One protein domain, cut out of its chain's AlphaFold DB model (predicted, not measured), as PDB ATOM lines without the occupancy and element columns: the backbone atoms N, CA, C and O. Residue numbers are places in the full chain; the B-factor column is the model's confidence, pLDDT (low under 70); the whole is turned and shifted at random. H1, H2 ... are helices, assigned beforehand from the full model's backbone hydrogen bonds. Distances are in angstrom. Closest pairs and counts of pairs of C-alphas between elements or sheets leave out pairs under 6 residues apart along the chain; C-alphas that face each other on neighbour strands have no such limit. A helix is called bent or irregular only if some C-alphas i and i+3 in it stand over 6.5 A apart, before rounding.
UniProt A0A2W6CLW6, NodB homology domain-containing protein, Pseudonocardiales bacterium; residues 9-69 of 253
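AT A GLANCE: This is residues 9 to 69 of the 253 residues of the protein "NodB homology domain-containing protein" of Pseudonocardiales bacterium (UniProt A0A2W6CLW6). Two helices, H2 and H3, lie side by side and run the same way, and the short H1 folds back along H2 as a helical hairpin. After H2 a long loop, residues 33 to 51, runs out beyond the end of H2 and then back to the beginning of H3. The printed part has 61 residues with three named helices, H1, H2 and H3 in that order, and no named strand; its class is all helix. It is compact, with a radius of gyration of the C-alphas of 11.4 A, and elongated in outline, with spans of 32 by 19 by 15 A.

IN THESE COORDINATES: H1 takes residues 9 to 15 and begins at C-alpha 9, at (-1.526, -38.824, -45.767). H2 takes residues 21 to 32 and measures 16.5 A from first to last C-alpha; C-alpha 21 is at (-15.062, -41.951, -35.720). H3 takes residues 52 to 67, 24.0 A from first to last C-alpha, and ends with C-alpha 67 at (-9.257, -20.211, -35.116). H3 is irregular, but only just: C-alphas 56 and 59 are 6.8 A apart, and its line is a rough one. It has a kink of 30 degrees near residue 60.

HOW THE PARTS SIT: H1 touches H2, and H2 does so with residues 23 to 27 alone; the closest C-alphas are those of Ala 15 and Trp 23, 6.2 A apart. The two make a helical hairpin, opposite ways at a shallow tilt of 11 degrees. H2 touches H3 with 18 pairs of C-alphas within 8 A, the closest being those of Val 24 and Ala 53, 4.7 A apart. They run the same way at a shallow tilt of 34.8 degrees, only just short of steep. H1 and H3 only just touch, with 3 pairs of C-alphas within 8 A, and H3 does so with residues 53 to 54 alone. Their closest C-alphas are those of Asp 12 and Thr 54, 6.6 A apart, and they run opposite ways at a steep tilt of 43 degrees. In H2 every O i to N i+4 pair is within hydrogen-bond range; in H1 2 of 3 are, and in H3 10 of 12.

THE WHOLE: The two C-alphas farthest apart are those of Pro 48 and Gly 69, at 32.8 A. The printed part, residues 9 to 69, has no cut. The link from H1 to H2, 5 residues, is tight, and the link from H2 to H3, 19 residues, is long. The mean pLDDT of the printed part is 73.1; 25 residues are under 70, among them residues 36 to 52.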
ATOM      1  N   ASP A   9      -1.680 -37.681 -44.865       62.16
ATOM      2  CA  ASP A   9      -1.526 -38.824 -45.767       62.16
ATOM      3  C   ASP A   9      -1.336 -40.185 -45.084       62.16
ATOM      4  O   ASP A   9      -2.150 -41.083 -45.239       62.16
ATOM      5  N   THR A  10      -0.304 -40.357 -44.254       61.75
ATOM      6  CA  THR A  10       0.022 -41.691 -43.721       61.75
ATOM      7  C   THR A  10      -1.060 -42.280 -42.814       61.75
ATOM      8  O   THR A  10      -1.086 -43.494 -42.618       61.75
ATOM      9  N   GLU A  11      -1.949 -41.462 -42.247       71.94
ATOM     10  CA  GLU A  11      -3.114 -41.929 -41.484       71.94
ATOM     11  C   GLU A  11      -4.329 -42.184 -42.396       71.94
ATOM     12  O   GLU A  11      -5.103 -43.100 -42.123       71.94
ATOM     13  N   ASP A  12      -4.436 -41.465 -43.518       66.56
ATOM     14  CA  ASP A  12      -5.433 -41.672 -44.581       66.56
ATOM     15  C   ASP A  12      -5.317 -43.091 -45.180       66.56
ATOM     16  O   ASP A  12      -6.302 -43.817 -45.301       66.56
ATOM     17  N   TRP A  13      -4.090 -43.559 -45.441       68.44
ATOM     18  CA  TRP A  13      -3.843 -44.919 -45.953       68.44
ATOM     19  C   TRP A  13      -4.122 -46.024 -44.927       68.44
ATOM     20  O   TRP A  13      -4.446 -47.149 -45.305       68.44
ATOM     21  N   LYS A  14      -4.020 -45.726 -43.625       74.00
ATOM     22  CA  LYS A  14      -4.328 -46.692 -42.555       74.00
ATOM     23  C   LYS A  14      -5.830 -46.843 -42.322       74.00
ATOM     24  O   LYS A  14      -6.247 -47.864 -41.784       74.00
ATOM     25  N   ALA A  15      -6.628 -45.858 -42.736       70.81
ATOM     26  CA  ALA A  15      -8.075 -45.895 -42.586       70.81
ATOM     27  C   ALA A  15      -8.749 -46.915 -43.521       70.81
ATOM     28  O   ALA A  15      -9.882 -47.295 -43.251       70.81
ATOM     29  N   ALA A  16      -8.083 -47.386 -44.585       68.62
ATOM     30  CA  ALA A  16      -8.603 -48.397 -45.519       68.62
ATOM     31  C   ALA A  16     -10.038 -48.118 -46.034       68.62
ATOM     32  O   ALA A  16     -10.835 -49.043 -46.182       68.62
ATOM     33  N   GLY A  17     -10.410 -46.851 -46.266       66.50
ATOM     34  CA  GLY A  17     -11.778 -46.480 -46.662       66.50
ATOM     35  C   GLY A  17     -12.797 -46.410 -45.517       66.50
ATOM     36  O   GLY A  17     -13.978 -46.171 -45.763       66.50
ATOM     37  N   SER A  18     -12.382 -46.610 -44.265       68.12
ATOM     38  CA  SER A  18     -13.259 -46.568 -43.094       68.12
ATOM     39  C   SER A  18     -13.762 -45.152 -42.807       68.12
ATOM     40  O   SER A  18     -13.012 -44.181 -42.875       68.12
ATOM     41  N   GLY A  19     -15.047 -45.038 -42.462       72.38
ATOM     42  CA  GLY A  19     -15.671 -43.817 -41.931       72.38
ATOM     43  C   GLY A  19     -15.754 -43.797 -40.404       72.38
ATOM     44  O   GLY A  19     -16.524 -43.017 -39.853       72.38
ATOM     45  N   ASP A  20     -15.023 -44.688 -39.729       82.12
ATOM     46  CA  ASP A  20     -15.052 -44.827 -38.273       82.12
ATOM     47  C   ASP A  20     -14.597 -43.536 -37.564       82.12
ATOM     48  O   ASP A  20     -13.608 -42.897 -37.946       82.12
ATOM     49  N   GLY A  21     -15.318 -43.164 -36.501       84.00
ATOM     50  CA  GLY A  21     -15.062 -41.951 -35.720       84.00
ATOM     51  C   GLY A  21     -13.670 -41.897 -35.083       84.00
ATOM     52  O   GLY A  21     -13.138 -40.803 -34.873       84.00
ATOM     53  N   TYR A  22     -13.038 -43.049 -34.836       87.19
ATOM     54  CA  TYR A  22     -11.641 -43.143 -34.423       87.19
ATOM     55  C   TYR A  22     -10.705 -42.540 -35.471       87.19
ATOM     56  O   TYR A  22      -9.885 -41.679 -35.142       87.19
ATOM     57  N   TRP A  23     -10.841 -42.953 -36.735       85.25
ATOM     58  CA  TRP A  23      -9.988 -42.472 -37.824       85.25
ATOM     59  C   TRP A  23     -10.225 -40.990 -38.100       85.25
ATOM     60  O   TRP A  23      -9.256 -40.248 -38.237       85.25
ATOM     61  N   VAL A  24     -11.483 -40.533 -38.060       82.94
ATOM     62  CA  VAL A  24     -11.838 -39.105 -38.170       82.94
ATOM     63  C   VAL A  24     -11.120 -38.277 -37.099       82.94
ATOM     64  O   VAL A  24     -10.437 -37.301 -37.410       82.94
ATOM     65  N   SER A  25     -11.221 -38.695 -35.833       86.31
ATOM     66  CA  SER A  25     -10.630 -37.972 -34.696       86.31
ATOM     67  C   SER A  25      -9.099 -37.997 -34.726       86.31
ATOM     68  O   SER A  25      -8.424 -37.012 -34.411       86.31
ATOM     69  N   ARG A  26      -8.518 -39.125 -35.144       85.56
ATOM     70  CA  ARG A  26      -7.069 -39.307 -35.263       85.56
ATOM     71  C   ARG A  26      -6.472 -38.462 -36.389       85.56
ATOM     72  O   ARG A  26      -5.422 -37.853 -36.196       85.56
ATOM     73  N   ILE A  27      -7.148 -38.381 -37.532       83.38
ATOM     74  CA  ILE A  27      -6.761 -37.517 -38.655       83.38
ATOM     75  C   ILE A  27      -6.820 -36.040 -38.235       83.38
ATOM     76  O   ILE A  27      -5.853 -35.310 -38.463       83.38
ATOM     77  N   ALA A  28      -7.897 -35.616 -37.562       84.06
ATOM     78  CA  ALA A  28      -8.034 -34.247 -37.062       84.06
ATOM     79  C   ALA A  28      -6.911 -33.873 -36.079       84.06
ATOM     80  O   ALA A  28      -6.161 -32.936 -36.338       84.06
ATOM     81  N   SER A  29      -6.713 -34.657 -35.016       83.81
ATOM     82  CA  SER A  29      -5.679 -34.383 -34.000       83.81
ATOM     83  C   SER A  29      -4.252 -34.313 -34.566       83.81
ATOM     84  O   SER A  29      -3.441 -33.491 -34.136       83.81
ATOM     85  N   ARG A  30      -3.924 -35.135 -35.569       80.38
ATOM     86  CA  ARG A  30      -2.628 -35.074 -36.266       80.38
ATOM     87  C   ARG A  30      -2.455 -33.792 -37.067       80.38
ATOM     88  O   ARG A  30      -1.351 -33.254 -37.089       80.38
ATOM     89  N   ALA A  31      -3.516 -33.324 -37.719       79.00
ATOM     90  CA  ALA A  31      -3.490 -32.057 -38.430       79.00
ATOM     91  C   ALA A  31      -3.300 -30.885 -37.454       79.00
ATOM     92  O   ALA A  31      -2.496 -30.004 -37.734       79.00
ATOM     93  N   GLU A  32      -3.963 -30.895 -36.295       80.94
ATOM     94  CA  GLU A  32      -3.841 -29.849 -35.264       80.94
ATOM     95  C   GLU A  32      -2.414 -29.727 -34.701       80.94
ATOM     96  O   GLU A  32      -1.921 -28.621 -34.483       80.94
ATOM     97  N   ALA A  33      -1.686 -30.840 -34.565       79.25
ATOM     98  CA  ALA A  33      -0.292 -30.836 -34.108       79.25
ATOM     99  C   ALA A  33       0.677 -30.046 -35.022       79.25
ATOM    100  O   ALA A  33       1.780 -29.694 -34.597       79.25
ATOM    101  N   GLY A  34       0.283 -29.746 -36.268       69.75
ATOM    102  CA  GLY A  34       1.088 -29.016 -37.256       69.75
ATOM    103  C   GLY A  34       1.096 -27.487 -37.111       69.75
ATOM    104  O   GLY A  34       1.859 -26.817 -37.805       69.75
ATOM    105  N   VAL A  35       0.300 -26.917 -36.200       71.69
ATOM    106  CA  VAL A  35       0.040 -25.464 -36.081       71.69
ATOM    107  C   VAL A  35       1.253 -24.599 -35.716       71.69
ATOM    108  O   VAL A  35       1.183 -23.376 -35.772       71.69
ATOM    109  N   SER A  36       2.368 -25.211 -35.319       68.56
ATOM    110  CA  SER A  36       3.617 -24.504 -35.010       68.56
ATOM    111  C   SER A  36       4.396 -24.062 -36.259       68.56
ATOM    112  O   SER A  36       5.392 -23.348 -36.140       68.56
ATOM    113  N   GLN A  37       3.970 -24.473 -37.459       67.25
ATOM    114  CA  GLN A  37       4.625 -24.137 -38.725       67.25
ATOM    115  C   GLN A  37       4.050 -22.861 -39.348       67.25
ATOM    116  O   GLN A  37       2.843 -22.696 -39.416       67.25
ATOM    117  N   LEU A  38       4.911 -22.005 -39.910       64.19
ATOM    118  CA  LEU A  38       4.483 -20.764 -40.574       64.19
ATOM    119  C   LEU A  38       3.599 -21.017 -41.818       64.19
ATOM    120  O   LEU A  38       2.733 -20.210 -42.136       64.19
ATOM    121  N   HIS A  39       3.822 -22.142 -42.511       63.41
ATOM    122  CA  HIS A  39       3.079 -22.570 -43.705       63.41
ATOM    123  C   HIS A  39       2.837 -24.090 -43.663       63.41
ATOM    124  O   HIS A  39       3.554 -24.847 -44.323       63.41
ATOM    125  N   PRO A  40       1.876 -24.563 -42.856       68.50
ATOM    126  CA  PRO A  40       1.580 -25.981 -42.754       68.50
ATOM    127  C   PRO A  40       0.953 -26.460 -44.069       68.50
ATOM    128  O   PRO A  40      -0.080 -25.952 -44.502       68.50
ATOM    129  N   VAL A  41       1.589 -27.435 -44.719       63.56
ATOM    130  CA  VAL A  41       1.062 -28.084 -45.927       63.56
ATOM    131  C   VAL A  41       0.427 -29.404 -45.513       63.56
ATOM    132  O   VAL A  41       1.128 -30.320 -45.092       63.56
ATOM    133  N   ILE A  42      -0.895 -29.504 -45.643       69.62
ATOM    134  CA  ILE A  42      -1.645 -30.729 -45.350       69.62
ATOM    135  C   ILE A  42      -1.958 -31.431 -46.671       69.62
ATOM    136  O   ILE A  42      -2.783 -30.960 -47.451       69.62
ATOM    137  N   LEU A  43      -1.298 -32.562 -46.920       60.66
ATOM    138  CA  LEU A  43      -1.594 -33.430 -48.060       60.66
ATOM    139  C   LEU A  43      -2.665 -34.454 -47.665       60.66
ATOM    140  O   LEU A  43      -2.468 -35.236 -46.734       60.66
ATOM    141  N   MET A  44      -3.789 -34.435 -48.382       61.94
ATOM    142  CA  MET A  44      -4.894 -35.391 -48.264       61.94
ATOM    143  C   MET A  44      -5.154 -36.022 -49.629       61.94
ATOM    144  O   MET A  44      -5.108 -35.325 -50.647       61.94
ATOM    145  N   HIS A  45      -5.425 -37.325 -49.663       55.81
ATOM    146  CA  HIS A  45      -5.494 -38.091 -50.902       55.81
ATOM    147  C   HIS A  45      -6.952 -38.397 -51.189       55.81
ATOM    148  O   HIS A  45      -7.699 -38.836 -50.321       55.81
ATOM    149  N   ASN A  46      -7.368 -38.199 -52.434       48.31
ATOM    150  CA  ASN A  46      -8.600 -38.790 -52.927       48.31
ATOM    151  C   ASN A  46      -8.207 -39.886 -53.919       48.31
ATOM    152  O   ASN A  46      -7.900 -39.590 -55.075       48.31
ATOM    153  N   GLN A  47      -8.140 -41.141 -53.466       50.59
ATOM    154  CA  GLN A  47      -8.098 -42.277 -54.392       50.59
ATOM    155  C   GLN A  47      -9.427 -42.373 -55.172       50.59
ATOM    156  O   GLN A  47     -10.398 -41.717 -54.796       50.59
ATOM    157  N   PRO A  48      -9.531 -43.184 -56.246       49.47
ATOM    158  CA  PRO A  48     -10.747 -43.268 -57.065       49.47
ATOM    159  C   PRO A  48     -12.020 -43.761 -56.338       49.47
ATOM    160  O   PRO A  48     -13.070 -43.862 -56.965       49.47
ATOM    161  N   SER A  49     -11.974 -44.036 -55.033       52.78
ATOM    162  CA  SER A  49     -13.135 -44.352 -54.197       52.78
ATOM    163  C   SER A  49     -12.922 -43.850 -52.765       52.78
ATOM    164  O   SER A  49     -11.956 -44.234 -52.113       52.78
ATOM    165  N   GLY A  50     -13.842 -42.990 -52.317       61.88
ATOM    166  CA  GLY A  50     -13.839 -42.200 -51.083       61.88
ATOM    167  C   GLY A  50     -13.220 -42.817 -49.826       61.88
ATOM    168  O   GLY A  50     -13.635 -43.879 -49.374       61.88
ATOM    169  N   ASN A  51     -12.330 -42.041 -49.198       64.25
ATOM    170  CA  ASN A  51     -11.989 -42.136 -47.778       64.25
ATOM    171  C   ASN A  51     -12.927 -41.207 -46.975       64.25
ATOM    172  O   ASN A  51     -12.640 -40.014 -46.824       64.25
ATOM    173  N   PRO A  52     -14.073 -41.707 -46.470       69.88
ATOM    174  CA  PRO A  52     -15.052 -40.895 -45.751       69.88
ATOM    175  C   PRO A  52     -14.489 -40.290 -44.465       69.88
ATOM    176  O   PRO A  52     -14.900 -39.186 -44.124       69.88
ATOM    177  N   ALA A  53     -13.534 -40.933 -43.777       75.38
ATOM    178  CA  ALA A  53     -12.952 -40.361 -42.561       75.38
ATOM    179  C   ALA A  53     -12.189 -39.053 -42.820       75.38
ATOM    180  O   ALA A  53     -12.324 -38.098 -42.058       75.38
ATOM    181  N   THR A  54     -11.443 -38.975 -43.923       72.38
ATOM    182  CA  THR A  54     -10.691 -37.772 -44.314       72.38
ATOM    183  C   THR A  54     -11.636 -36.642 -44.698       72.38
ATOM    184  O   THR A  54     -11.521 -35.530 -44.180       72.38
ATOM    185  N   VAL A  55     -12.645 -36.941 -45.524       72.19
ATOM    186  CA  VAL A  55     -13.694 -35.973 -45.884       72.19
ATOM    187  C   VAL A  55     -14.476 -35.513 -44.647       72.19
ATOM    188  O   VAL A  55     -14.779 -34.328 -44.524       72.19
ATOM    189  N   ALA A  56     -14.758 -36.413 -43.703       77.38
ATOM    190  CA  ALA A  56     -15.465 -36.103 -42.463       77.38
ATOM    191  C   ALA A  56     -14.613 -35.324 -41.446       77.38
ATOM    192  O   ALA A  56     -15.171 -34.575 -40.648       77.38
ATOM    193  N   ALA A  57     -13.282 -35.452 -41.473       80.50
ATOM    194  CA  ALA A  57     -12.371 -34.703 -40.603       80.50
ATOM    195  C   ALA A  57     -12.114 -33.265 -41.091       80.50
ATOM    196  O   ALA A  57     -11.791 -32.390 -40.282       80.50
ATOM    197  N   LEU A  58     -12.283 -32.994 -42.394       77.94
ATOM    198  CA  LEU A  58     -12.029 -31.681 -43.005       77.94
ATOM    199  C   LEU A  58     -12.690 -30.503 -42.264       77.94
ATOM    200  O   LEU A  58     -11.989 -29.522 -42.016       77.94
ATOM    201  N   PRO A  59     -13.981 -30.548 -41.869       79.12
ATOM    202  CA  PRO A  59     -14.606 -29.437 -41.154       79.12
ATOM    203  C   PRO A  59     -13.903 -29.081 -39.837       79.12
ATOM    204  O   PRO A  59     -13.709 -27.897 -39.559       79.12
ATOM    205  N   ALA A  60     -13.483 -30.080 -39.052       82.94
ATOM    206  CA  ALA A  60     -12.788 -29.866 -37.781       82.94
ATOM    207  C   ALA A  60     -11.404 -29.243 -38.004       82.94
ATOM    208  O   ALA A  60     -11.071 -28.231 -37.389       82.94
ATOM    209  N   ILE A  61     -10.650 -29.779 -38.967       82.12
ATOM    210  CA  ILE A  61      -9.320 -29.282 -39.337       82.12
ATOM    211  C   ILE A  61      -9.405 -27.834 -39.827       82.12
ATOM    212  O   ILE A  61      -8.672 -26.968 -39.352       82.12
ATOM    213  N   ILE A  62     -10.333 -27.541 -40.741       78.50
ATOM    214  CA  ILE A  62     -10.541 -26.186 -41.263       78.50
ATOM    215  C   ILE A  62     -10.910 -25.221 -40.132       78.50
ATOM    216  O   ILE A  62     -10.384 -24.108 -40.086       78.50
ATOM    217  N   SER A  63     -11.796 -25.636 -39.223       80.25
ATOM    218  CA  SER A  63     -12.212 -24.829 -38.072       80.25
ATOM    219  C   SER A  63     -11.033 -24.493 -37.155       80.25
ATOM    220  O   SER A  63     -10.824 -23.325 -36.828       80.25
ATOM    221  N   TYR A  64     -10.216 -25.491 -36.808       85.81
ATOM    222  CA  TYR A  64      -9.043 -25.316 -35.954       85.81
ATOM    223  C   TYR A  64      -8.019 -24.353 -36.564       85.81
ATOM    224  O   TYR A  64      -7.614 -23.382 -35.935       85.81
ATOM    225  N   TYR A  65      -7.625 -24.552 -37.820       83.56
ATOM    226  CA  TYR A  65      -6.638 -23.672 -38.451       83.56
ATOM    227  C   TYR A  65      -7.162 -22.237 -38.606       83.56
ATOM    228  O   TYR A  65      -6.423 -21.282 -38.361       83.56
ATOM    229  N   ARG A  66      -8.453 -22.058 -38.915       82.56
ATOM    230  CA  ARG A  66      -9.082 -20.726 -38.932       82.56
ATOM    231  C   ARG A  66      -9.054 -20.050 -37.563       82.56
ATOM    232  O   ARG A  66      -8.766 -18.858 -37.503       82.56
ATOM    233  N   SER A  67      -9.314 -20.780 -36.474       83.25
ATOM    234  CA  SER A  67      -9.257 -20.211 -35.116       83.25
ATOM    235  C   SER A  67      -7.841 -19.805 -34.694       83.25
ATOM    236  O   SER A  67      -7.688 -18.954 -33.823       83.25
ATOM    237  N   HIS A  68      -6.818 -20.336 -35.366       85.19
ATOM    238  CA  HIS A  68      -5.410 -19.989 -35.171       85.19
ATOM    239  C   HIS A  68      -4.884 -18.981 -36.210       85.19
ATOM    240  O   HIS A  68      -3.677 -18.795 -36.334       85.19
ATOM    241  N   GLY A  69      -5.771 -18.315 -36.958       80.81
ATOM    242  CA  GLY A  69      -5.408 -17.232 -37.879       80.81
ATOM    243  C   GLY A  69      -4.901 -17.683 -39.251       80.81
ATOM    244  O   GLY A  69      -4.464 -16.848 -40.043       80.81
TER     245      GLY A  69